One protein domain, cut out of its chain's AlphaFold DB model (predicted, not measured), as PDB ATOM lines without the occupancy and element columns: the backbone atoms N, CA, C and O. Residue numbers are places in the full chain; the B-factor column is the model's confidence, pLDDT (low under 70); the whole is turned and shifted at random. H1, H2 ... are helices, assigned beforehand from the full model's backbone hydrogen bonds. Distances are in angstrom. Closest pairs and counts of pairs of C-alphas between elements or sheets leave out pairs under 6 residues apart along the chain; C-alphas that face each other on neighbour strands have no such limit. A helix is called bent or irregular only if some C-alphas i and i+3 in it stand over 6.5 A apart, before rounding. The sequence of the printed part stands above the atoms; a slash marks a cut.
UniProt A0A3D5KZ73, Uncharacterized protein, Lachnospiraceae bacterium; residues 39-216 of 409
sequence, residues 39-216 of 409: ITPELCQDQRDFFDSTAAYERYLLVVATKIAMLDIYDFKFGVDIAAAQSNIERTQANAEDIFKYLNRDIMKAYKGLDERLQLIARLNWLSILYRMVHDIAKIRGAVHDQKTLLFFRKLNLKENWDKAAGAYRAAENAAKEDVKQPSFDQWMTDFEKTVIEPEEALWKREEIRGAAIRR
ATOM      1  N   ILE A  39      -4.861   6.987  56.971       48.41
ATOM      2  CA  ILE A  39      -4.333   8.101  56.169       48.41
ATOM      3  C   ILE A  39      -5.406   9.203  56.152       48.41
ATOM      4  O   ILE A  39      -6.500   8.984  55.631       48.41
ATOM      5  N   THR A  40      -5.136  10.354  56.778       45.16
ATOM      6  CA  THR A  40      -6.055  11.507  56.795       45.16
ATOM      7  C   THR A  40      -5.638  12.556  55.761       45.16
ATOM      8  O   THR A  40      -4.467  12.605  55.382       45.16
ATOM      9  N   PRO A  41      -6.564  13.419  55.301       40.47
ATOM     10  CA  PRO A  41      -6.236  14.514  54.391       40.47
ATOM     11  C   PRO A  41      -5.132  15.448  54.909       40.47
ATOM     12  O   PRO A  41      -4.310  15.884  54.110       40.47
ATOM     13  N   GLU A  42      -5.052  15.711  56.223       44.25
ATOM     14  CA  GLU A  42      -3.962  16.524  56.792       44.25
ATOM     15  C   GLU A  42      -2.601  15.815  56.710       44.25
ATOM     16  O   GLU A  42      -1.607  16.433  56.341       44.25
ATOM     17  N   LEU A  43      -2.560  14.496  56.953       43.88
ATOM     18  CA  LEU A  43      -1.338  13.696  56.803       43.88
ATOM     19  C   LEU A  43      -0.838  13.704  55.348       43.88
ATOM     20  O   LEU A  43       0.366  13.704  55.108       43.88
ATOM     21  N   CYS A  44      -1.762  13.735  54.383       47.31
ATOM     22  CA  CYS A  44      -1.439  13.853  52.965       47.31
ATOM     23  C   CYS A  44      -0.854  15.224  52.590       47.31
ATOM     24  O   CYS A  44      -0.081  15.298  51.638       47.31
ATOM     25  N   GLN A  45      -1.219  16.301  53.290       50.16
ATOM     26  CA  GLN A  45      -0.696  17.641  53.014       50.16
ATOM     27  C   GLN A  45       0.720  17.804  53.581       50.16
ATOM     28  O   GLN A  45       1.625  18.148  52.828       50.16
ATOM     29  N   ASP A  46       0.942  17.419  54.843       49.34
ATOM     30  CA  ASP A  46       2.266  17.459  55.486       49.34
ATOM     31  C   ASP A  46       3.300  16.600  54.738       49.34
ATOM     32  O   ASP A  46       4.470  16.958  54.616       49.34
ATOM     33  N   GLN A  47       2.871  15.449  54.211       48.47
ATOM     34  CA  GLN A  47       3.737  14.591  53.408       48.47
ATOM     35  C   GLN A  47       3.986  15.173  52.021       48.47
ATOM     36  O   GLN A  47       5.099  15.066  51.528       48.47
ATOM     37  N   ARG A  48       2.995  15.812  51.398       50.22
ATOM     38  CA  ARG A  48       3.180  16.478  50.104       50.22
ATOM     39  C   ARG A  48       4.174  17.638  50.209       50.22
ATOM     40  O   ARG A  48       4.991  17.779  49.309       50.22
ATOM     41  N   ASP A  49       4.142  18.387  51.308       51.84
ATOM     42  CA  ASP A  49       5.067  19.496  51.581       51.84
ATOM     43  C   ASP A  49       6.488  19.007  51.941       51.84
ATOM     44  O   ASP A  49       7.459  19.736  51.755       51.84
ATOM     45  N   PHE A  50       6.627  17.760  52.410       48.00
ATOM     46  CA  PHE A  50       7.918  17.107  52.666       48.00
ATOM     47  C   PHE A  50       8.653  16.680  51.384       48.00
ATOM     48  O   PHE A  50       9.877  16.559  51.393       48.00
ATOM     49  N   PHE A  51       7.943  16.433  50.280       51.97
ATOM     50  CA  PHE A  51       8.573  16.063  49.013       51.97
ATOM     51  C   PHE A  51       8.735  17.288  48.109       51.97
ATOM     52  O   PHE A  51       7.752  17.887  47.684       51.97
ATOM     53  N   ASP A  52       9.974  17.573  47.702       49.88
ATOM     54  CA  ASP A  52      10.341  18.721  46.849       49.88
ATOM     55  C   ASP A  52       9.648  18.752  45.468       49.88
ATOM     56  O   ASP A  52       9.752  19.729  44.725       49.88
ATOM     57  N   SER A  53       8.940  17.686  45.083       61.59
ATOM     58  CA  SER A  53       8.109  17.668  43.880       61.59
ATOM     59  C   SER A  53       6.885  16.768  44.037       61.59
ATOM     60  O   SER A  53       6.929  15.711  44.672       61.59
ATOM     61  N   THR A  54       5.801  17.134  43.350       56.75
ATOM     62  CA  THR A  54       4.581  16.319  43.238       56.75
ATOM     63  C   THR A  54       4.887  14.910  42.724       56.75
ATOM     64  O   THR A  54       4.329  13.942  43.226       56.75
ATOM     65  N   ALA A  55       5.853  14.766  41.811       53.31
ATOM     66  CA  ALA A  55       6.279  13.471  41.285       53.31
ATOM     67  C   ALA A  55       6.931  12.566  42.351       53.31
ATOM     68  O   ALA A  55       6.701  11.356  42.356       53.31
ATOM     69  N   ALA A  56       7.725  13.129  43.269       55.31
ATOM     70  CA  ALA A  56       8.312  12.372  44.376       55.31
ATOM     71  C   ALA A  56       7.235  11.920  45.379       55.31
ATOM     72  O   ALA A  56       7.247  10.767  45.818       55.31
ATOM     73  N   TYR A  57       6.248  12.777  45.652       59.12
ATOM     74  CA  TYR A  57       5.107  12.434  46.502       59.12
ATOM     75  C   TYR A  57       4.200  11.354  45.887       59.12
ATOM     76  O   TYR A  57       3.771  10.428  46.575       59.12
ATOM     77  N   GLU A  58       3.936  11.412  44.581       57.34
ATOM     78  CA  GLU A  58       3.152  10.383  43.885       57.34
ATOM     79  C   GLU A  58       3.858   9.021  43.879       57.34
ATOM     80  O   GLU A  58       3.220   7.993  44.126       57.34
ATOM     81  N   ARG A  59       5.185   8.995  43.679       58.12
ATOM     82  CA  ARG A  59       5.990   7.766  43.806       58.12
ATOM     83  C   ARG A  59       5.950   7.212  45.227       58.12
ATOM     84  O   ARG A  59       5.826   6.002  45.402       58.12
ATOM     85  N   TYR A  60       6.001   8.083  46.230       63.97
ATOM     86  CA  TYR A  60       5.844   7.696  47.628       63.97
ATOM     87  C   TYR A  60       4.480   7.047  47.897       63.97
ATOM     88  O   TYR A  60       4.424   5.948  48.447       63.97
ATOM     89  N   LEU A  61       3.384   7.665  47.451       57.97
ATOM     90  CA  LEU A  61       2.039   7.113  47.625       57.97
ATOM     91  C   LEU A  61       1.874   5.767  46.913       57.97
ATOM     92  O   LEU A  61       1.270   4.851  47.470       57.97
ATOM     93  N   LEU A  62       2.465   5.611  45.726       57.62
ATOM     94  CA  LEU A  62       2.482   4.344  45.000       57.62
ATOM     95  C   LEU A  62       3.233   3.247  45.770       57.62
ATOM     96  O   LEU A  62       2.748   2.119  45.882       57.62
ATOM     97  N   VAL A  63       4.398   3.570  46.329       60.72
ATOM     98  CA  VAL A  63       5.195   2.661  47.164       60.72
ATOM     99  C   VAL A  63       4.433   2.259  48.427       60.72
ATOM    100  O   VAL A  63       4.400   1.077  48.775       60.72
ATOM    101  N   VAL A  64       3.786   3.215  49.096       59.75
ATOM    102  CA  VAL A  64       2.967   2.967  50.290       59.75
ATOM    103  C   VAL A  64       1.771   2.083  49.945       59.75
ATOM    104  O   VAL A  64       1.565   1.074  50.612       59.75
ATOM    105  N   ALA A  65       1.034   2.391  48.875       55.06
ATOM    106  CA  ALA A  65      -0.105   1.592  48.422       55.06
ATOM    107  C   ALA A  65       0.312   0.167  48.031       55.06
ATOM    108  O   ALA A  65      -0.360  -0.801  48.380       55.06
ATOM    109  N   THR A  66       1.460   0.019  47.367       56.91
ATOM    110  CA  THR A  66       2.022  -1.292  47.011       56.91
ATOM    111  C   THR A  66       2.406  -2.081  48.262       56.91
ATOM    112  O   THR A  66       2.102  -3.267  48.360       56.91
ATOM    113  N   LYS A  67       3.018  -1.430  49.257       59.88
ATOM    114  CA  LYS A  67       3.386  -2.063  50.528       59.88
ATOM    115  C   LYS A  67       2.163  -2.435  51.368       59.88
ATOM    116  O   LYS A  67       2.163  -3.508  51.959       59.88
ATOM    117  N   ILE A  68       1.127  -1.596  51.402       56.38
ATOM    118  CA  ILE A  68      -0.148  -1.896  52.071       56.38
ATOM    119  C   ILE A  68      -0.822  -3.081  51.383       56.38
ATOM    120  O   ILE A  68      -1.136  -4.051  52.055       56.38
ATOM    121  N   ALA A  69      -0.920  -3.081  50.050       53.53
ATOM    122  CA  ALA A  69      -1.455  -4.223  49.311       53.53
ATOM    123  C   ALA A  69      -0.672  -5.519  49.603       53.53
ATOM    124  O   ALA A  69      -1.274  -6.568  49.794       53.53
ATOM    125  N   MET A  70       0.662  -5.456  49.699       55.16
ATOM    126  CA  MET A  70       1.494  -6.604  50.086       55.16
ATOM    127  C   MET A  70       1.255  -7.079  51.525       55.16
ATOM    128  O   MET A  70       1.260  -8.283  51.771       55.16
ATOM    129  N   LEU A  71       1.086  -6.154  52.473       55.25
ATOM    130  CA  LEU A  71       0.846  -6.461  53.885       55.25
ATOM    131  C   LEU A  71      -0.564  -7.022  54.102       55.25
ATOM    132  O   LEU A  71      -0.710  -8.049  54.759       55.25
ATOM    133  N   ASP A  72      -1.572  -6.441  53.452       53.84
ATOM    134  CA  ASP A  72      -2.949  -6.944  53.454       53.84
ATOM    135  C   ASP A  72      -3.039  -8.332  52.802       53.84
ATOM    136  O   ASP A  72      -3.909  -9.129  53.134       53.84
ATOM    137  N   ILE A  73      -2.108  -8.668  51.903       53.62
ATOM    138  CA  ILE A  73      -1.984 -10.005  51.311       53.62
ATOM    139  C   ILE A  73      -1.240 -10.978  52.222       53.62
ATOM    140  O   ILE A  73      -1.518 -12.171  52.162       53.62
ATOM    141  N   TYR A  74      -0.362 -10.511  53.109       50.47
ATOM    142  CA  TYR A  74       0.142 -11.331  54.215       50.47
ATOM    143  C   TYR A  74      -0.984 -11.680  55.202       50.47
ATOM    144  O   TYR A  74      -1.061 -12.824  55.650       50.47
ATOM    145  N   ASP A  75      -1.911 -10.750  55.448       49.84
ATOM    146  CA  ASP A  75      -3.129 -10.998  56.232       49.84
ATOM    147  C   ASP A  75      -4.150 -11.858  55.464       49.84
ATOM    148  O   ASP A  75      -4.818 -12.724  56.033       49.84
ATOM    149  N   PHE A  76      -4.233 -11.713  54.142       49.62
ATOM    150  CA  PHE A  76      -5.059 -12.581  53.307       49.62
ATOM    151  C   PHE A  76      -4.458 -13.987  53.180       49.62
ATOM    152  O   PHE A  76      -5.195 -14.968  53.165       49.62
ATOM    153  N   LYS A  77      -3.126 -14.112  53.176       46.81
ATOM    154  CA  LYS A  77      -2.393 -15.371  53.315       46.81
ATOM    155  C   LYS A  77      -2.642 -15.984  54.691       46.81
ATOM    156  O   LYS A  77      -2.867 -17.176  54.739       46.81
ATOM    157  N   PHE A  78      -2.734 -15.212  55.774       43.25
ATOM    158  CA  PHE A  78      -3.211 -15.721  57.068       43.25
ATOM    159  C   PHE A  78      -4.656 -16.260  56.976       43.25
ATOM    160  O   PHE A  78      -4.949 -17.330  57.503       43.25
ATOM    161  N   GLY A  79      -5.540 -15.597  56.223       43.88
ATOM    162  CA  GLY A  79      -6.897 -16.085  55.937       43.88
ATOM    163  C   GLY A  79      -6.952 -17.341  55.053       43.88
ATOM    164  O   GLY A  79      -7.740 -18.248  55.315       43.88
ATOM    165  N   VAL A  80      -6.094 -17.430  54.034       50.25
ATOM    166  CA  VAL A  80      -5.984 -18.576  53.117       50.25
ATOM    167  C   VAL A  80      -5.243 -19.745  53.766       50.25
ATOM    168  O   VAL A  80      -5.632 -20.884  53.547       50.25
ATOM    169  N   ASP A  81      -4.248 -19.488  54.612       45.59
ATOM    170  CA  ASP A  81      -3.511 -20.489  55.384       45.59
ATOM    171  C   ASP A  81      -4.388 -21.044  56.515       45.59
ATOM    172  O   ASP A  81      -4.334 -22.240  56.770       45.59
ATOM    173  N   ILE A  82      -5.289 -20.256  57.122       40.66
ATOM    174  CA  ILE A  82      -6.359 -20.782  57.994       40.66
ATOM    175  C   ILE A  82      -7.380 -21.590  57.179       40.66
ATOM    176  O   ILE A  82      -7.753 -22.684  57.596       40.66
ATOM    177  N   ALA A  83      -7.791 -21.114  56.000       44.06
ATOM    178  CA  ALA A  83      -8.704 -21.841  55.107       44.06
ATOM    179  C   ALA A  83      -8.098 -23.132  54.517       44.06
ATOM    180  O   ALA A  83      -8.832 -24.029  54.107       44.06
ATOM    181  N   ALA A  84      -6.768 -23.216  54.434       46.78
ATOM    182  CA  ALA A  84      -6.026 -24.364  53.927       46.78
ATOM    183  C   ALA A  84      -5.576 -25.317  55.047       46.78
ATOM    184  O   ALA A  84      -5.551 -26.525  54.825       46.78
ATOM    185  N   ALA A  85      -5.257 -24.805  56.243       42.28
ATOM    186  CA  ALA A  85      -4.878 -25.600  57.416       42.28
ATOM    187  C   ALA A  85      -6.089 -26.100  58.225       42.28
ATOM    188  O   ALA A  85      -5.968 -27.076  58.965       42.28
ATOM    189  N   GLN A  86      -7.262 -25.481  58.071       39.53
ATOM    190  CA  GLN A  86      -8.538 -25.994  58.564       39.53
ATOM    191  C   GLN A  86      -9.436 -26.307  57.367       39.53
ATOM    192  O   GLN A  86      -9.847 -25.409  56.642       39.53
ATOM    193  N   SER A  87      -9.784 -27.578  57.188       41.69
ATOM    194  CA  SER A  87     -10.585 -28.149  56.091       41.69
ATOM    195  C   SER A  87     -12.017 -27.584  55.910       41.69
ATOM    196  O   SER A  87     -12.837 -28.229  55.263       41.69
ATOM    197  N   ASN A  88     -12.348 -26.428  56.498       40.94
ATOM    198  CA  ASN A  88     -13.711 -25.980  56.797       40.94
ATOM    199  C   ASN A  88     -14.133 -24.627  56.209       40.94
ATOM    200  O   ASN A  88     -15.291 -24.254  56.383       40.94
ATOM    201  N   ILE A  89     -13.282 -23.896  55.484       48.41
ATOM    202  CA  ILE A  89     -13.793 -22.795  54.652       48.41
ATOM    203  C   ILE A  89     -14.044 -23.369  53.265       48.41
ATOM    204  O   ILE A  89     -13.148 -23.478  52.428       48.41
ATOM    205  N   GLU A  90     -15.287 -23.789  53.033       52.12
ATOM    206  CA  GLU A  90     -15.723 -24.184  51.705       52.12
ATOM    207  C   GLU A  90     -15.395 -23.058  50.711       52.12
ATOM    208  O   GLU A  90     -15.723 -21.892  50.932       52.12
ATOM    209  N   ARG A  91     -14.733 -23.393  49.599       56.69
ATOM    210  CA  ARG A  91     -14.516 -22.480  48.467       56.69
ATOM    211  C   ARG A  91     -15.873 -22.213  47.801       56.69
ATOM    212  O   ARG A  91     -16.224 -22.862  46.818       56.69
ATOM    213  N   THR A  92     -16.683 -21.351  48.414       56.28
ATOM    214  CA  THR A  92     -18.049 -21.027  47.988       56.28
ATOM    215  C   THR A  92     -18.090 -19.747  47.166       56.28
ATOM    216  O   THR A  92     -17.161 -18.939  47.158       56.28
ATOM    217  N   GLN A  93     -19.216 -19.550  46.483       59.09
ATOM    218  CA  GLN A  93     -19.505 -18.314  45.765       59.09
ATOM    219  C   GLN A  93     -19.512 -17.082  46.689       59.09
ATOM    220  O   GLN A  93     -18.998 -16.043  46.287       59.09
ATOM    221  N   ALA A  94     -20.042 -17.201  47.912       61.66
ATOM    222  CA  ALA A  94     -20.117 -16.090  48.866       61.66
ATOM    223  C   ALA A  94     -18.722 -15.534  49.201       61.66
ATOM    224  O   ALA A  94     -18.505 -14.326  49.180       61.66
ATOM    225  N   ASN A  95     -17.741 -16.423  49.366       65.19
ATOM    226  CA  ASN A  95     -16.378 -16.032  49.712       65.19
ATOM    227  C   ASN A  95     -15.667 -15.273  48.575       65.19
ATOM    228  O   ASN A  95     -14.854 -14.393  48.842       65.19
ATOM    229  N   ALA A  96     -15.971 -15.576  47.306       64.38
ATOM    230  CA  ALA A  96     -15.425 -14.826  46.168       64.38
ATOM    231  C   ALA A  96     -15.977 -13.389  46.105       64.38
ATOM    232  O   ALA A  96     -15.244 -12.450  45.794       64.38
ATOM    233  N   GLU A  97     -17.258 -13.209  46.428       69.94
ATOM    234  CA  GLU A  97     -17.908 -11.895  46.483       69.94
ATOM    235  C   GLU A  97     -17.382 -11.062  47.668       69.94
ATOM    236  O   GLU A  97     -17.128  -9.860  47.528       69.94
ATOM    237  N   ASP A  98     -17.110 -11.709  48.805       70.94
ATOM    238  CA  ASP A  98     -16.550 -11.063  49.994       70.94
ATOM    239  C   ASP A  98     -15.126 -10.523  49.782       70.94
ATOM    240  O   ASP A  98     -14.783  -9.479  50.339       70.94
ATOM    241  N   ILE A  99     -14.322 -11.150  48.913       72.50
ATOM    242  CA  ILE A  99     -12.974 -10.674  48.550       72.50
ATOM    243  C   ILE A  99     -13.028  -9.289  47.890       72.50
ATOM    244  O   ILE A  99     -12.305  -8.371  48.285       72.50
ATOM    245  N   PHE A 100     -13.916  -9.093  46.912       75.75
ATOM    246  CA  PHE A 100     -14.067  -7.788  46.259       75.75
ATOM    247  C   PHE A 100     -14.793  -6.774  47.135       75.75
ATOM    248  O   PHE A 100     -14.534  -5.571  47.042       75.75
ATOM    249  N   LYS A 101     -15.690  -7.234  48.009       75.62
ATOM    250  CA  LYS A 101     -16.321  -6.377  49.012       75.62
ATOM    251  C   LYS A 101     -15.288  -5.836  49.996       75.62
ATOM    252  O   LYS A 101     -15.318  -4.642  50.276       75.62
ATOM    253  N   TYR A 102     -14.359  -6.672  50.457       71.50
ATOM    254  CA  TYR A 102     -13.222  -6.265  51.282       71.50
ATOM    255  C   TYR A 102     -12.327  -5.259  50.547       71.50
ATOM    256  O   TYR A 102     -12.106  -4.163  51.064       71.50
ATOM    257  N   LEU A 103     -11.924  -5.559  49.302       73.25
ATOM    258  CA  LEU A 103     -11.157  -4.628  48.463       73.25
ATOM    259  C   LEU A 103     -11.827  -3.251  48.391       73.25
ATOM    260  O   LEU A 103     -11.199  -2.233  48.664       73.25
ATOM    261  N   ASN A 104     -13.108  -3.199  48.031       78.12
ATOM    262  CA  ASN A 104     -13.803  -1.926  47.859       78.12
ATOM    263  C   ASN A 104     -14.043  -1.196  49.190       78.12
ATOM    264  O   ASN A 104     -13.936   0.029  49.249       78.12
ATOM    265  N   ARG A 105     -14.381  -1.931  50.255       74.69
ATOM    266  CA  ARG A 105     -14.746  -1.359  51.555       74.69
ATOM    267  C   ARG A 105     -13.542  -0.821  52.315       74.69
ATOM    268  O   ARG A 105     -13.649   0.260  52.891       74.69
ATOM    269  N   ASP A 106     -12.451  -1.576  52.341       66.00
ATOM    270  CA  ASP A 106     -11.350  -1.333  53.273       66.00
ATOM    271  C   ASP A 106     -10.138  -0.747  52.549       66.00
ATOM    272  O   ASP A 106      -9.621   0.291  52.961       66.00
ATOM    273  N   ILE A 107      -9.758  -1.337  51.413       67.00
ATOM    274  CA  ILE A 107      -8.569  -0.925  50.659       67.00
ATOM    275  C   ILE A 107      -8.869   0.320  49.812       67.00
ATOM    276  O   ILE A 107      -8.260   1.371  49.998       67.00
ATOM    277  N   MET A 108      -9.862   0.263  48.920       73.88
ATOM    278  CA  MET A 108     -10.169   1.394  48.029       73.88
ATOM    279  C   MET A 108     -10.682   2.619  48.792       73.88
ATOM    280  O   MET A 108     -10.443   3.753  48.381       73.88
ATOM    281  N   LYS A 109     -11.336   2.418  49.941       75.12
ATOM    282  CA  LYS A 109     -11.749   3.517  50.820       75.12
ATOM    283  C   LYS A 109     -10.552   4.282  51.387       75.12
ATOM    284  O   LYS A 109     -10.633   5.506  51.479       75.12
ATOM    285  N   ALA A 110      -9.457   3.596  51.721       68.38
ATOM    286  CA  ALA A 110      -8.217   4.240  52.158       68.38
ATOM    287  C   ALA A 110      -7.575   5.074  51.035       68.38
ATOM    288  O   ALA A 110      -6.902   6.065  51.309       68.38
ATOM    289  N   TYR A 111      -7.845   4.725  49.775       74.69
ATOM    290  CA  TYR A 111      -7.328   5.412  48.591       74.69
ATOM    291  C   TYR A 111      -8.247   6.495  48.023       74.69
ATOM    292  O   TYR A 111      -7.882   7.141  47.048       74.69
ATOM    293  N   LYS A 112      -9.407   6.759  48.636       78.31
ATOM    294  CA  LYS A 112     -10.393   7.725  48.117       78.31
ATOM    295  C   LYS A 112      -9.836   9.150  47.938       78.31
ATOM    296  O   LYS A 112     -10.374   9.910  47.142       78.31
ATOM    297  N   GLY A 113      -8.792   9.516  48.686       76.56
ATOM    298  CA  GLY A 113      -8.119  10.817  48.579       76.56
ATOM    299  C   GLY A 113      -7.031  10.901  47.504       76.56
ATOM    300  O   GLY A 113      -6.453  11.969  47.324       76.56
ATOM    301  N   LEU A 114      -6.717   9.793  46.823       78.00
ATOM    302  CA  LEU A 114      -5.738   9.764  45.739       78.00
ATOM    303  C   LEU A 114      -6.361  10.232  44.424       78.00
ATOM    304  O   LEU A 114      -7.572  10.127  44.230       78.00
ATOM    305  N   ASP A 115      -5.516  10.682  43.501       83.38
ATOM    306  CA  ASP A 115      -5.924  10.881  42.111       83.38
ATOM    307  C   ASP A 115      -6.460   9.572  41.507       83.38
ATOM    308  O   ASP A 115      -5.986   8.480  41.841       83.38
ATOM    309  N   GLU A 116      -7.447   9.678  40.616       85.88
ATOM    310  CA  GLU A 116      -8.125   8.530  40.006       85.88
ATOM    311  C   GLU A 116      -7.132   7.554  39.363       85.88
ATOM    312  O   GLU A 116      -7.253   6.336  39.526       85.88
ATOM    313  N   ARG A 117      -6.079   8.067  38.720       86.31
ATOM    314  CA  ARG A 117      -5.040   7.239  38.109       86.31
ATOM    315  C   ARG A 117      -4.277   6.413  39.140       86.31
ATOM    316  O   ARG A 117      -4.025   5.230  38.921       86.31
ATOM    317  N   LEU A 118      -3.929   7.014  40.276       80.25
ATOM    318  CA  LEU A 118      -3.234   6.323  41.366       80.25
ATOM    319  C   LEU A 118      -4.139   5.287  42.043       80.25
ATOM    320  O   LEU A 118      -3.666   4.208  42.404       80.25
ATOM    321  N   GLN A 119      -5.443   5.562  42.156       84.00
ATOM    322  CA  GLN A 119      -6.420   4.570  42.617       84.00
ATOM    323  C   GLN A 119      -6.484   3.364  41.667       84.00
ATOM    324  O   GLN A 119      -6.530   2.218  42.119       84.00
ATOM    325  N   LEU A 120      -6.449   3.605  40.353       88.38
ATOM    326  CA  LEU A 120      -6.446   2.552  39.336       88.38
ATOM    327  C   LEU A 120      -5.155   1.729  39.365       88.38
ATOM    328  O   LEU A 120      -5.229   0.502  39.337       88.38
ATOM    329  N   ILE A 121      -3.993   2.374  39.513       84.00
ATOM    330  CA  ILE A 121      -2.713   1.679  39.695       84.00
ATOM    331  C   ILE A 121      -2.757   0.783  40.942       84.00
ATOM    332  O   ILE A 121      -2.386  -0.389  40.871       84.00
ATOM    333  N   ALA A 122      -3.253   1.289  42.076       79.50
ATOM    334  CA  ALA A 122      -3.377   0.499  43.302       79.50
ATOM    335  C   ALA A 122      -4.288  -0.727  43.104       79.50
ATOM    336  O   ALA A 122      -3.948  -1.837  43.523       79.50
ATOM    337  N   ARG A 123      -5.414  -0.551  42.400       85.88
ATOM    338  CA  ARG A 123      -6.335  -1.642  42.052       85.88
ATOM    339  C   ARG A 123      -5.684  -2.686  41.142       85.88
ATOM    340  O   ARG A 123      -5.854  -3.881  41.378       85.88
ATOM    341  N   LEU A 124      -4.940  -2.256  40.125       87.56
ATOM    342  CA  LEU A 124      -4.224  -3.138  39.198       87.56
ATOM    343  C   LEU A 124      -3.104  -3.909  39.896       87.56
ATOM    344  O   LEU A 124      -2.987  -5.117  39.706       87.56
ATOM    345  N   ASN A 125      -2.349  -3.258  40.780       81.50
ATOM    346  CA  ASN A 125      -1.356  -3.932  41.611       81.50
ATOM    347  C   ASN A 125      -2.000  -5.024  42.468       81.50
ATOM    348  O   ASN A 125      -1.522  -6.157  42.470       81.50
ATOM    349  N   TRP A 126      -3.121  -4.733  43.127       83.19
ATOM    350  CA  TRP A 126      -3.823  -5.731  43.929       83.19
ATOM    351  C   TRP A 126      -4.337  -6.913  43.088       83.19
ATOM    352  O   TRP A 126      -4.107  -8.071  43.441       83.19
ATOM    353  N   LEU A 127      -4.947  -6.640  41.929       86.06
ATOM    354  CA  LEU A 127      -5.376  -7.684  40.992       86.06
ATOM    355  C   LEU A 127      -4.196  -8.525  40.491       86.06
ATOM    356  O   LEU A 127      -4.320  -9.743  40.386       86.06
ATOM    357  N   SER A 128      -3.039  -7.907  40.228       83.81
ATOM    358  CA  SER A 128      -1.835  -8.627  39.794       83.81
ATOM    359  C   SER A 128      -1.358  -9.624  40.848       83.81
ATOM    360  O   SER A 128      -0.925 -10.730  40.523       83.81
ATOM    361  N   ILE A 129      -1.480  -9.269  42.128       80.06
ATOM    362  CA  ILE A 129      -1.077 -10.154  43.212       80.06
ATOM    363  C   ILE A 129      -2.082 -11.295  43.359       80.06
ATOM    364  O   ILE A 129      -1.655 -12.441  43.476       80.06
ATOM    365  N   LEU A 130      -3.389 -11.027  43.248       82.12
ATOM    366  CA  LEU A 130      -4.383 -12.101  43.184       82.12
ATOM    367  C   LEU A 130      -4.094 -13.078  42.042       82.12
ATOM    368  O   LEU A 130      -4.119 -14.286  42.257       82.12
ATOM    369  N   TYR A 131      -3.762 -12.583  40.849       85.81
ATOM    370  CA  TYR A 131      -3.373 -13.441  39.729       85.81
ATOM    371  C   TYR A 131      -2.161 -14.312  40.051       85.81
ATOM    372  O   TYR A 131      -2.186 -15.510  39.785       85.81
ATOM    373  N   ARG A 132      -1.117 -13.740  40.661       81.25
ATOM    374  CA  ARG A 132       0.077 -14.496  41.072       81.25
ATOM    375  C   ARG A 132      -0.251 -15.557  42.118       81.25
ATOM    376  O   ARG A 132       0.230 -16.678  42.012       81.25
ATOM    377  N   MET A 133      -1.108 -15.232  43.082       78.81
ATOM    378  CA  MET A 133      -1.569 -16.198  44.075       78.81
ATOM    379  C   MET A 133      -2.313 -17.358  43.424       78.81
ATOM    380  O   MET A 133      -2.041 -18.516  43.732       78.81
ATOM    381  N   VAL A 134      -3.242 -17.062  42.513       80.12
ATOM    382  CA  VAL A 134      -3.975 -18.106  41.797       80.12
ATOM    383  C   VAL A 134      -3.024 -18.946  40.942       80.12
ATOM    384  O   VAL A 134      -3.109 -20.171  40.982       80.12
ATOM    385  N   HIS A 135      -2.075 -18.314  40.251       80.00
ATOM    386  CA  HIS A 135      -1.028 -18.986  39.483       80.00
ATOM    387  C   HIS A 135      -0.191 -19.941  40.353       80.00
ATOM    388  O   HIS A 135       0.086 -21.074  39.959       80.00
ATOM    389  N   ASP A 136       0.178 -19.535  41.568       76.44
ATOM    390  CA  ASP A 136       0.930 -20.397  42.482       76.44
ATOM    391  C   ASP A 136       0.073 -21.539  43.045       76.44
ATOM    392  O   ASP A 136       0.539 -22.678  43.119       76.44
ATOM    393  N   ILE A 137      -1.204 -21.283  43.350       73.31
ATOM    394  CA  ILE A 137      -2.166 -22.334  43.714       73.31
ATOM    395  C   ILE A 137      -2.321 -23.334  42.561       73.31
ATOM    396  O   ILE A 137      -2.383 -24.539  42.803       73.31
ATOM    397  N   ALA A 138      -2.339 -22.869  41.310       74.00
ATOM    398  CA  ALA A 138      -2.476 -23.721  40.134       74.00
ATOM    399  C   ALA A 138      -1.292 -24.681  39.933       74.00
ATOM    400  O   ALA A 138      -1.475 -25.773  39.389       74.00
ATOM    401  N   LYS A 139      -0.098 -24.333  40.432       75.94
ATOM    402  CA  LYS A 139       1.076 -25.225  40.436       75.94
ATOM    403  C   LYS A 139       0.954 -26.372  41.441       75.94
ATOM    404  O   LYS A 139       1.647 -27.381  41.295       75.94
ATOM    405  N   ILE A 140       0.093 -26.254  42.455       75.31
ATOM    406  CA  ILE A 140      -0.134 -27.323  43.430       75.31
ATOM    407  C   ILE A 140      -0.870 -28.469  42.729       75.31
ATOM    408  O   ILE A 140      -1.999 -28.324  42.251       75.31
ATOM    409  N   ARG A 141      -0.232 -29.645  42.679       71.88
ATOM    410  CA  ARG A 141      -0.771 -30.830  41.998       71.88
ATOM    411  C   ARG A 141      -2.181 -31.147  42.507       71.88
ATOM    412  O   ARG A 141      -2.370 -31.454  43.678       71.88
ATOM    413  N   GLY A 142      -3.159 -31.119  41.602       69.19
ATOM    414  CA  GLY A 142      -4.555 -31.435  41.911       69.19
ATOM    415  C   GLY A 142      -5.423 -30.254  42.351       69.19
ATOM    416  O   GLY A 142      -6.642 -30.401  42.338       69.19
ATOM    417  N   ALA A 143      -4.853 -29.086  42.662       69.56
ATOM    418  CA  ALA A 143      -5.628 -27.940  43.146       69.56
ATOM    419  C   ALA A 143      -6.619 -27.407  42.097       69.56
ATOM    420  O   ALA A 143      -7.770 -27.130  42.421       69.56
ATOM    421  N   VAL A 144      -6.212 -27.340  40.827       68.44
ATOM    422  CA  VAL A 144      -7.057 -26.885  39.703       68.44
ATOM    423  C   VAL A 144      -7.975 -27.961  39.123       68.44
ATOM    424  O   VAL A 144      -8.812 -27.663  38.276       68.44
ATOM    425  N   HIS A 145      -7.861 -29.210  39.584       68.12
ATOM    426  CA  HIS A 145      -8.760 -30.287  39.157       68.12
ATOM    427  C   HIS A 145     -10.041 -30.356  40.005       68.12
ATOM    428  O   HIS A 145     -10.983 -31.063  39.639       68.12
ATOM    429  N   ASP A 146     -10.097 -29.623  41.122       75.31
ATOM    430  CA  ASP A 146     -11.281 -29.531  41.967       75.31
ATOM    431  C   ASP A 146     -12.320 -28.544  41.399       75.31
ATOM    432  O   ASP A 146     -12.036 -27.390  41.072       75.31
ATOM    433  N   GLN A 147     -13.573 -28.995  41.321       72.62
ATOM    434  CA  GLN A 147     -14.674 -28.225  40.748       72.62
ATOM    435  C   GLN A 147     -15.003 -26.973  41.568       72.62
ATOM    436  O   GLN A 147     -15.357 -25.948  40.980       72.62
ATOM    437  N   LYS A 148     -14.903 -27.036  42.905       74.31
ATOM    438  CA  LYS A 148     -15.161 -25.862  43.753       74.31
ATOM    439  C   LYS A 148     -14.120 -24.776  43.473       74.31
ATOM    440  O   LYS A 148     -14.464 -23.605  43.373       74.31
ATOM    441  N   THR A 149     -12.878 -25.180  43.234       73.69
ATOM    442  CA  THR A 149     -11.762 -24.290  42.891       73.69
ATOM    443  C   THR A 149     -11.939 -23.614  41.528       73.69
ATOM    444  O   THR A 149     -11.824 -22.393  41.437       73.69
ATOM    445  N   LEU A 150     -12.326 -24.361  40.488       75.12
ATOM    446  CA  LEU A 150     -12.631 -23.776  39.171       75.12
ATOM    447  C   LEU A 150     -13.825 -22.805  39.222       75.12
ATOM    448  O   LEU A 150     -13.797 -21.744  38.599       75.12
ATOM    449  N   LEU A 151     -14.876 -23.142  39.982       76.44
ATOM    450  CA  LEU A 151     -16.030 -22.258  40.182       76.44
ATOM    451  C   LEU A 151     -15.656 -20.987  40.948       76.44
ATOM    452  O   LEU A 151     -16.122 -19.906  40.592       76.44
ATOM    453  N   PHE A 152     -14.812 -21.116  41.969       79.38
ATOM    454  CA  PHE A 152     -14.287 -19.992  42.733       79.38
ATOM    455  C   PHE A 152     -13.511 -19.023  41.829       79.38
ATOM    456  O   PHE A 152     -13.847 -17.840  41.792       79.38
ATOM    457  N   PHE A 153     -12.570 -19.508  41.009       79.12
ATOM    458  CA  PHE A 153     -11.823 -18.649  40.077       79.12
ATOM    459  C   PHE A 153     -12.718 -17.991  39.027       79.12
ATOM    460  O   PHE A 153     -12.607 -16.789  38.785       79.12
ATOM    461  N   ARG A 154     -13.691 -18.730  38.480       80.62
ATOM    462  CA  ARG A 154     -14.684 -18.160  37.558       80.62
ATOM    463  C   ARG A 154     -15.472 -17.014  38.193       80.62
ATOM    464  O   ARG A 154     -15.786 -16.038  37.520       80.62
ATOM    465  N   LYS A 155     -15.815 -17.134  39.477       81.50
ATOM    466  CA  LYS A 155     -16.567 -16.107  40.210       81.50
ATOM    467  C   LYS A 155     -15.717 -14.903  40.595       81.50
ATOM    468  O   LYS A 155     -16.261 -13.806  40.629       81.50
ATOM    469  N   LEU A 156     -14.411 -15.079  40.811       83.38
ATOM    470  CA  LEU A 156     -13.506 -13.940  40.981       83.38
ATOM    471  C   LEU A 156     -13.469 -13.046  39.736       83.38
ATOM    472  O   LEU A 156     -13.239 -11.843  39.851       83.38
ATOM    473  N   ASN A 157     -13.703 -13.623  38.552       88.69
ATOM    474  CA  ASN A 157     -13.794 -12.887  37.295       88.69
ATOM    475  C   ASN A 157     -12.597 -11.937  37.093       88.69
ATOM    476  O   ASN A 157     -12.743 -10.754  36.770       88.69
ATOM    477  N   LEU A 158     -11.396 -12.446  37.402       89.44
ATOM    478  CA  LEU A 158     -10.179 -11.642  37.491       89.44
ATOM    479  C   LEU A 158      -9.854 -10.968  36.159       89.44
ATOM    480  O   LEU A 158      -9.376  -9.836  36.165       89.44
ATOM    481  N   LYS A 159     -10.149 -11.618  35.027       92.44
ATOM    482  CA  LYS A 159      -9.884 -11.069  33.691       92.44
ATOM    483  C   LYS A 159     -10.740  -9.864  33.389       92.44
ATOM    484  O   LYS A 159     -10.203  -8.820  33.046       92.44
ATOM    485  N   GLU A 160     -12.046  -9.966  33.601       93.19
ATOM    486  CA  GLU A 160     -12.945  -8.838  33.378       93.19
ATOM    487  C   GLU A 160     -12.617  -7.669  34.318       93.19
ATOM    488  O   GLU A 160     -12.619  -6.511  33.903       93.19
ATOM    489  N   ASN A 161     -12.299  -7.961  35.584       91.19
ATOM    490  CA  ASN A 161     -11.905  -6.940  36.552       91.19
ATOM    491  C   ASN A 161     -10.577  -6.261  36.188       91.19
ATOM    492  O   ASN A 161     -10.459  -5.045  36.354       91.19
ATOM    493  N   TRP A 162      -9.605  -7.028  35.688       94.38
ATOM    494  CA  TRP A 162      -8.340  -6.511  35.171       94.38
ATOM    495  C   TRP A 162      -8.563  -5.638  33.943       94.38
ATOM    496  O   TRP A 162      -8.167  -4.480  33.959       94.38
ATOM    497  N   ASP A 163      -9.267  -6.140  32.931       95.00
ATOM    498  CA  ASP A 163      -9.489  -5.434  31.666       95.00
ATOM    499  C   ASP A 163     -10.205  -4.101  31.873       95.00
ATOM    500  O   ASP A 163      -9.826  -3.087  31.287       95.00
ATOM    501  N   LYS A 164     -11.207  -4.073  32.763       95.00
ATOM    502  CA  LYS A 164     -11.895  -2.834  33.142       95.00
ATOM    503  C   LYS A 164     -10.945  -1.835  33.796       95.00
ATOM    504  O   LYS A 164     -10.959  -0.662  33.433       95.00
ATOM    505  N   ALA A 165     -10.131  -2.282  34.754       92.75
ATOM    506  CA  ALA A 165      -9.200  -1.407  35.462       92.75
ATOM    507  C   ALA A 165      -8.057  -0.922  34.550       92.75
ATOM    508  O   ALA A 165      -7.731   0.262  34.567       92.75
ATOM    509  N   ALA A 166      -7.499  -1.802  33.719       93.56
ATOM    510  CA  ALA A 166      -6.426  -1.495  32.779       93.56
ATOM    511  C   ALA A 166      -6.915  -0.548  31.678       93.56
ATOM    512  O   ALA A 166      -6.239   0.423  31.351       93.56
ATOM    513  N   GLY A 167      -8.121  -0.775  31.148       94.56
ATOM    514  CA  GLY A 167      -8.756   0.123  30.185       94.56
ATOM    515  C   GLY A 167      -9.013   1.514  30.766       94.56
ATOM    516  O   GLY A 167      -8.667   2.512  30.135       94.56
ATOM    517  N   ALA A 168      -9.552   1.587  31.988       94.75
ATOM    518  CA  ALA A 168      -9.752   2.853  32.692       94.75
ATOM    519  C   ALA A 168      -8.422   3.577  32.956       94.75
ATOM    520  O   ALA A 168      -8.325   4.781  32.725       94.75
ATOM    521  N   TYR A 169      -7.379   2.847  33.368       93.12
ATOM    522  CA  TYR A 169      -6.050   3.418  33.572       93.12
ATOM    523  C   TYR A 169      -5.480   3.977  32.268       93.12
ATOM    524  O   TYR A 169      -5.089   5.137  32.241       93.12
ATOM    525  N   ARG A 170      -5.488   3.204  31.173       93.12
ATOM    526  CA  ARG A 170      -4.980   3.655  29.864       93.12
ATOM    527  C   ARG A 170      -5.728   4.898  29.370       93.12
ATOM    528  O   ARG A 170      -5.116   5.794  28.799       93.12
ATOM    529  N   ALA A 171      -7.036   4.988  29.616       93.62
ATOM    530  CA  ALA A 171      -7.821   6.180  29.299       93.62
ATOM    531  C   ALA A 171      -7.397   7.402  30.137       93.62
ATOM    532  O   ALA A 171      -7.168   8.471  29.571       93.62
ATOM    533  N   ALA A 172      -7.245   7.239  31.456       89.75
ATOM    534  CA  ALA A 172      -6.787   8.297  32.358       89.75
ATOM    535  C   ALA A 172      -5.348   8.749  32.040       89.75
ATOM    536  O   ALA A 172      -5.050   9.939  32.020       89.75
ATOM    537  N   GLU A 173      -4.471   7.799  31.728       88.06
ATOM    538  CA  GLU A 173      -3.072   8.006  31.356       88.06
ATOM    539  C   GLU A 173      -2.936   8.773  30.031       88.06
ATOM    540  O   GLU A 173      -2.152   9.716  29.929       88.06
ATOM    541  N   ASN A 174      -3.755   8.442  29.028       89.44
ATOM    542  CA  ASN A 174      -3.794   9.175  27.760       89.44
ATOM    543  C   ASN A 174      -4.322  10.611  27.915       89.44
ATOM    544  O   ASN A 174      -3.933  11.487  27.143       89.44
ATOM    545  N   ALA A 175      -5.200  10.850  28.894       89.25
ATOM    546  CA  ALA A 175      -5.737  12.173  29.207       89.25
ATOM    547  C   ALA A 175      -4.801  13.020  30.096       89.25
ATOM    548  O   ALA A 175      -5.005  14.231  30.218       89.25
ATOM    549  N   ALA A 176      -3.789  12.409  30.718       84.69
ATOM    550  CA  ALA A 176      -2.846  13.091  31.595       84.69
ATOM    551  C   ALA A 176      -1.843  13.956  30.812       84.69
ATOM    552  O   ALA A 176      -1.506  13.690  29.654       84.69
ATOM    553  N   LYS A 177      -1.326  14.999  31.473       84.19
ATOM    554  CA  LYS A 177      -0.232  15.818  30.935       84.19
ATOM    555  C   LYS A 177       1.046  14.986  30.805       84.19
ATOM    556  O   LYS A 177       1.279  14.077  31.598       84.19
ATOM    557  N   GLU A 178       1.879  15.319  29.822       80.00
ATOM    558  CA  GLU A 178       3.066  14.532  29.458       80.00
ATOM    559  C   GLU A 178       4.067  14.355  30.612       80.00
ATOM    560  O   GLU A 178       4.638  13.284  30.776       80.00
ATOM    561  N   ASP A 179       4.231  15.378  31.454       73.56
ATOM    562  CA  ASP A 179       5.104  15.379  32.635       73.56
ATOM    563  C   ASP A 179       4.605  14.473  33.771       73.56
ATOM    564  O   ASP A 179       5.368  14.111  34.667       73.56
ATOM    565  N   VAL A 180       3.331  14.090  33.719       71.19
ATOM    566  CA  VAL A 180       2.669  13.257  34.724       71.19
ATOM    567  C   VAL A 180       2.596  11.798  34.270       71.19
ATOM    568  O   VAL A 180       2.438  10.917  35.118       71.19
ATOM    569  N   LYS A 181       2.747  11.506  32.971       76.25
ATOM    570  CA  LYS A 181       2.637  10.151  32.406       76.25
ATOM    571  C   LYS A 181       3.650   9.156  32.995       76.25
ATOM    572  O   LYS A 181       4.787   9.487  33.322       76.25
ATOM    573  N   GLN A 182       3.227   7.903  33.121       75.44
ATOM    574  CA  GLN A 182       3.973   6.746  33.604       75.44
ATOM    575  C   GLN A 182       3.994   5.616  32.553       75.44
ATOM    576  O   GLN A 182       3.458   4.530  32.790       75.44
ATOM    577  N   PRO A 183       4.675   5.798  31.405       75.75
ATOM    578  CA  PRO A 183       4.735   4.787  30.341       75.75
ATOM    579  C   PRO A 183       5.353   3.453  30.799       75.75
ATOM    580  O   PRO A 183       5.023   2.392  30.275       75.75
ATOM    581  N   SER A 184       6.210   3.476  31.825       76.62
ATOM    582  CA  SER A 184       6.768   2.265  32.431       76.62
ATOM    583  C   SER A 184       5.711   1.371  33.085       76.62
ATOM    584  O   SER A 184       5.903   0.157  33.149       76.62
ATOM    585  N   PHE A 185       4.609   1.945  33.583       79.00
ATOM    586  CA  PHE A 185       3.536   1.171  34.204       79.00
ATOM    587  C   PHE A 185       2.654   0.487  33.154       79.00
ATOM    588  O   PHE A 185       2.319  -0.684  33.318       79.00
ATOM    589  N   ASP A 186       2.353   1.155  32.036       82.62
ATOM    590  CA  ASP A 186       1.631   0.524  30.921       82.62
ATOM    591  C   ASP A 186       2.437  -0.615  30.274       82.62
ATOM    592  O   ASP A 186       1.894  -1.692  30.001       82.62
ATOM    593  N   GLN A 187       3.757  -0.441  30.140       84.31
ATOM    594  CA  GLN A 187       4.641  -1.527  29.713       84.31
ATOM    595  C   GLN A 187       4.609  -2.698  30.706       84.31
ATOM    596  O   GLN A 187       4.456  -3.846  30.292       84.31
ATOM    597  N   TRP A 188       4.686  -2.423  32.013       89.44
ATOM    598  CA  TRP A 188       4.578  -3.459  33.042       89.44
ATOM    599  C   TRP A 188       3.240  -4.209  32.983       89.44
ATOM    600  O   TRP A 188       3.233  -5.434  33.093       89.44
ATOM    601  N   MET A 189       2.117  -3.511  32.774       92.00
ATOM    602  CA  MET A 189       0.807  -4.152  32.617       92.00
ATOM    603  C   MET A 189       0.780  -5.075  31.403       92.00
ATOM    604  O   MET A 189       0.311  -6.203  31.512       92.00
ATOM    605  N   THR A 190       1.308  -4.613  30.269       90.56
ATOM    606  CA  THR A 190       1.381  -5.397  29.030       90.56
ATOM    607  C   THR A 190       2.233  -6.654  29.224       90.56
ATOM    608  O   THR A 190       1.839  -7.756  28.833       90.56
ATOM    609  N   ASP A 191       3.378  -6.520  29.893       87.38
ATOM    610  CA  ASP A 191       4.236  -7.656  30.222       87.38
ATOM    611  C   ASP A 191       3.530  -8.624  31.185       87.38
ATOM    612  O   ASP A 191       3.622  -9.842  31.018       87.38
ATOM    613  N   PHE A 192       2.793  -8.111  32.174       87.56
ATOM    614  CA  PHE A 192       2.037  -8.922  33.129       87.56
ATOM    615  C   PHE A 192       0.876  -9.678  32.466       87.56
ATOM    616  O   PHE A 192       0.694 -10.872  32.721       87.56
ATOM    617  N   GLU A 193       0.137  -9.018  31.571       92.56
ATOM    618  CA  GLU A 193      -0.923  -9.624  30.759       92.56
ATOM    619  C   GLU A 193      -0.379 -10.835  29.994       92.56
ATOM    620  O   GLU A 193      -0.904 -11.942  30.117       92.56
ATOM    621  N   LYS A 194       0.744 -10.652  29.297       92.69
ATOM    622  CA  LYS A 194       1.367 -11.687  28.467       92.69
ATOM    623  C   LYS A 194       2.013 -12.821  29.267       92.69
ATOM    624  O   LYS A 194       1.990 -13.975  28.844       92.69
ATOM    625  N   THR A 195       2.660 -12.506  30.388       87.50
ATOM    626  CA  THR A 195       3.480 -13.486  31.126       87.50
ATOM    627  C   THR A 195       2.721 -14.224  32.221       87.50
ATOM    628  O   THR A 195       3.135 -15.321  32.591       87.50
ATOM    629  N   VAL A 196       1.627 -13.652  32.731       87.00
ATOM    630  CA  VAL A 196       0.863 -14.225  33.847       87.00
ATOM    631  C   VAL A 196      -0.592 -14.465  33.466       87.00
ATOM    632  O   VAL A 196      -1.064 -15.588  33.603       87.00
ATOM    633  N   ILE A 197      -1.300 -13.451  32.964       90.56
ATOM    634  CA  ILE A 197      -2.754 -13.557  32.757       90.56
ATOM    635  C   ILE A 197      -3.092 -14.512  31.608       90.56
ATOM    636  O   ILE A 197      -3.875 -15.440  31.794       90.56
ATOM    637  N   GLU A 198      -2.507 -14.316  30.425       91.56
ATOM    638  CA  GLU A 198      -2.808 -15.141  29.248       91.56
ATOM    639  C   GLU A 198      -2.510 -16.640  29.460       91.56
ATOM    640  O   GLU A 198      -3.376 -17.462  29.134       91.56
ATOM    641  N   PRO A 199      -1.350 -17.042  30.029       90.06
ATOM    642  CA  PRO A 199      -1.084 -18.449  30.327       90.06
ATOM    643  C   PRO A 199      -2.077 -19.059  31.323       90.06
ATOM    644  O   PRO A 199      -2.499 -20.203  31.130       90.06
ATOM    645  N   GLU A 200      -2.473 -18.313  32.357       87.62
ATOM    646  CA  GLU A 200      -3.429 -18.789  33.365       87.62
ATOM    647  C   GLU A 200      -4.837 -18.968  32.794       87.62
ATOM    648  O   GLU A 200      -5.449 -20.022  32.967       87.62
ATOM    649  N   GLU A 201      -5.322 -18.002  32.016       88.56
ATOM    650  CA  GLU A 201      -6.616 -18.108  31.335       88.56
ATOM    651  C   GLU A 201      -6.648 -19.311  30.375       88.56
ATOM    652  O   GLU A 201      -7.630 -20.063  30.311       88.56
ATOM    653  N   ALA A 202      -5.547 -19.559  29.657       88.81
ATOM    654  CA  ALA A 202      -5.418 -20.725  28.790       88.81
ATOM    655  C   ALA A 202      -5.435 -22.049  29.578       88.81
ATOM    656  O   ALA A 202      -6.048 -23.029  29.129       88.81
ATOM    657  N   LEU A 203      -4.785 -22.089  30.747       86.00
ATOM    658  CA  LEU A 203      -4.781 -23.245  31.641       86.00
ATOM    659  C   LEU A 203      -6.190 -23.540  32.168       86.00
ATOM    660  O   LEU A 203      -6.663 -24.673  32.053       86.00
ATOM    661  N   TRP A 204      -6.890 -22.532  32.691       83.81
ATOM    662  CA  TRP A 204      -8.218 -22.722  33.278       83.81
ATOM    663  C   TRP A 204      -9.246 -23.132  32.231       83.81
ATOM    664  O   TRP A 204     -10.028 -24.053  32.469       83.81
ATOM    665  N   LYS A 205      -9.196 -22.543  31.031       85.94
ATOM    666  CA  LYS A 205     -10.059 -22.947  29.915       85.94
ATOM    667  C   LYS A 205      -9.845 -24.414  29.533       85.94
ATOM    668  O   LYS A 205     -10.808 -25.135  29.267       85.94
ATOM    669  N   ARG A 206      -8.592 -24.883  29.523       86.75
ATOM    670  CA  ARG A 206      -8.263 -26.292  29.249       86.75
ATOM    671  C   ARG A 206      -8.832 -27.220  30.323       86.75
ATOM    672  O   ARG A 206      -9.433 -28.242  29.985       86.75
ATOM    673  N   GLU A 207      -8.667 -26.868  31.594       82.56
ATOM    674  CA  GLU A 207      -9.178 -27.662  32.717       82.56
ATOM    675  C   GLU A 207     -10.712 -27.657  32.791       82.56
ATOM    676  O   GLU A 207     -11.318 -28.691  33.075       82.56
ATOM    677  N   GLU A 208     -11.377 -26.559  32.423       81.25
ATOM    678  CA  GLU A 208     -12.840 -26.505  32.332       81.25
ATOM    679  C   GLU A 208     -13.377 -27.471  31.264       81.25
ATOM    680  O   GLU A 208     -14.312 -28.241  31.529       81.25
ATOM    681  N   ILE A 209     -12.753 -27.490  30.080       83.94
ATOM    682  CA  ILE A 209     -13.091 -28.425  28.995       83.94
ATOM    683  C   ILE A 209     -12.879 -29.870  29.458       83.94
ATOM    684  O   ILE A 209     -13.753 -30.722  29.264       83.94
ATOM    685  N   ARG A 210     -11.750 -30.152  30.119       82.00
ATOM    686  CA  ARG A 210     -11.433 -31.484  30.647       82.00
ATOM    687  C   ARG A 210     -12.447 -31.932  31.698       82.00
ATOM    688  O   ARG A 210     -12.979 -33.040  31.609       82.00
ATOM    689  N   GLY A 211     -12.777 -31.062  32.650       78.12
ATOM    690  CA  GLY A 211     -13.799 -31.320  33.660       78.12
ATOM    691  C   GLY A 211     -15.177 -31.568  33.040       78.12
ATOM    692  O   GLY A 211     -15.901 -32.466  33.471       78.12
ATOM    693  N   ALA A 212     -15.544 -30.826  31.990       78.12
ATOM    694  CA  ALA A 212     -16.790 -31.041  31.253       78.12
ATOM    695  C   ALA A 212     -16.829 -32.399  30.539       78.12
ATOM    696  O   ALA A 212     -17.855 -33.084  30.598       78.12
ATOM    697  N   ALA A 213     -15.723 -32.813  29.916       77.62
ATOM    698  CA  ALA A 213     -15.602 -34.122  29.282       77.62
ATOM    699  C   ALA A 213     -15.771 -35.257  30.305       77.62
ATOM    700  O   ALA A 213     -16.622 -36.125  30.115       77.62
ATOM    701  N   ILE A 214     -15.066 -35.188  31.441       77.31
ATOM    702  CA  ILE A 214     -15.174 -36.179  32.527       77.31
ATOM    703  C   ILE A 214     -16.624 -36.296  33.028       77.31
ATOM    704  O   ILE A 214     -17.121 -37.402  33.242       77.31
ATOM    705  N   ARG A 215     -17.347 -35.173  33.166       79.06
ATOM    706  CA  ARG A 215     -18.766 -35.183  33.573       79.06
ATOM    707  C   ARG A 215     -19.665 -35.885  32.559       79.06
ATOM    708  O   ARG A 215     -20.553 -36.636  32.964       79.06
ATOM    709  N   ARG A 216     -19.454 -35.651  31.260       79.00
ATOM    710  CA  ARG A 216     -20.213 -36.337  30.200       79.00
ATOM    711  C   ARG A 216     -19.969 -37.842  30.252       79.00
ATOM    712  O   ARG A 216     -20.934 -38.599  30.252       79.00
TER     713      ARG A 216
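What this domain is: This is residues 39 to 216 of the 409 residues of an uncharacterized protein of Lachnospiraceae bacterium (UniProt A0A3D5KZ73). The model is a long, loosely packed stack of helices: H4 runs through the middle, with H2 and H3 on one side of it and H6 and H7a, the first arm of the bent helix H7, on the other. H1 turns off at a corner at one end of the stack, H5 lies near H4 and touches H3, and H7b, the second arm of H7, runs to the opposite end from H1. The printed part has 178 residues with seven named helices, H1 to H7 in order, and no named strand; its class is all helix. It is only just compact, close to loose, with a radius of gyration of the C-alphas of 18.5 A, and it is elongated, with spans of 63 by 33 by 22 A.

How they stand to each other: H1, residues 41 to 50, and H2, residues 54 to 85, only just touch, with 3 pairs of C-alphas within 8 A, and only at the corner, closest at Arg 48 and Tyr 57, 5.7 A. H2 is close to but not clearly touching H3, residues 93 to 110; the closest C-alphas, of Ala 69 and Ile 107, are 8.0 A apart. With its residues 58 to 69 alone, H2 touches H4, residues 116 to 139, closest at Ala 69 and Trp 126, 6.1 A, the same way at a shallow tilt of 32 degrees, only just short of steep. H3, with residues 93 to 97 alone, touches H5, residues 147 to 156, closest at Ala 96 and Leu 156, 5.6 A. H4 touches H6, residues 158 to 175, opposite ways at a shallow tilt of 29 degrees, closest at Leu 120 and Tyr 169, 5.8 A. H7, residues 183 to 216, was assigned as one helix by its hydrogen bonds but is bent: C-alphas 195 and 198 are 6.8 A apart, and its arms H7a, residues 183 to 195, and H7b, residues 198 to 216, stand at 29 degrees. H4, H6 and H7a form an up and down bundle, each running against the one before, though H7a is close to but not clearly touching H6, closest at Arg 170 and Asp 186, 7.4 A. H7b only just touches H5, with 3 pairs of C-alphas within 8 A. Every O i to N i+4 pair is within hydrogen-bond range in H1, H2, H4, H5, H6, H7a and H7b; in H3 it is 10 of 14.

Where its parts are: From first to last C-alpha, H1 measures 14.5 A, H2 45.3 A, H3 26.0 A, H4 35.0 A, H5 14.3 A, H6 25.6 A, H7a 18.3 A and H7b 27.4 A. H1 begins at C-alpha 41, (-6.236, 14.514, 54.391), H4 at C-alpha 116, (-8.125, 8.530, 40.006), and H7b ends at C-alpha 216, (-20.213, -36.337, 30.200).

The domain as a whole: The two C-alphas farthest apart, of Asp 52 and Arg 216, are 65.1 A apart. The printed part has no cut and no long link. Its mean pLDDT is 72.1, with 66 residues under 70: 39 to 97, 106 to 107, 110 and 142 to 145.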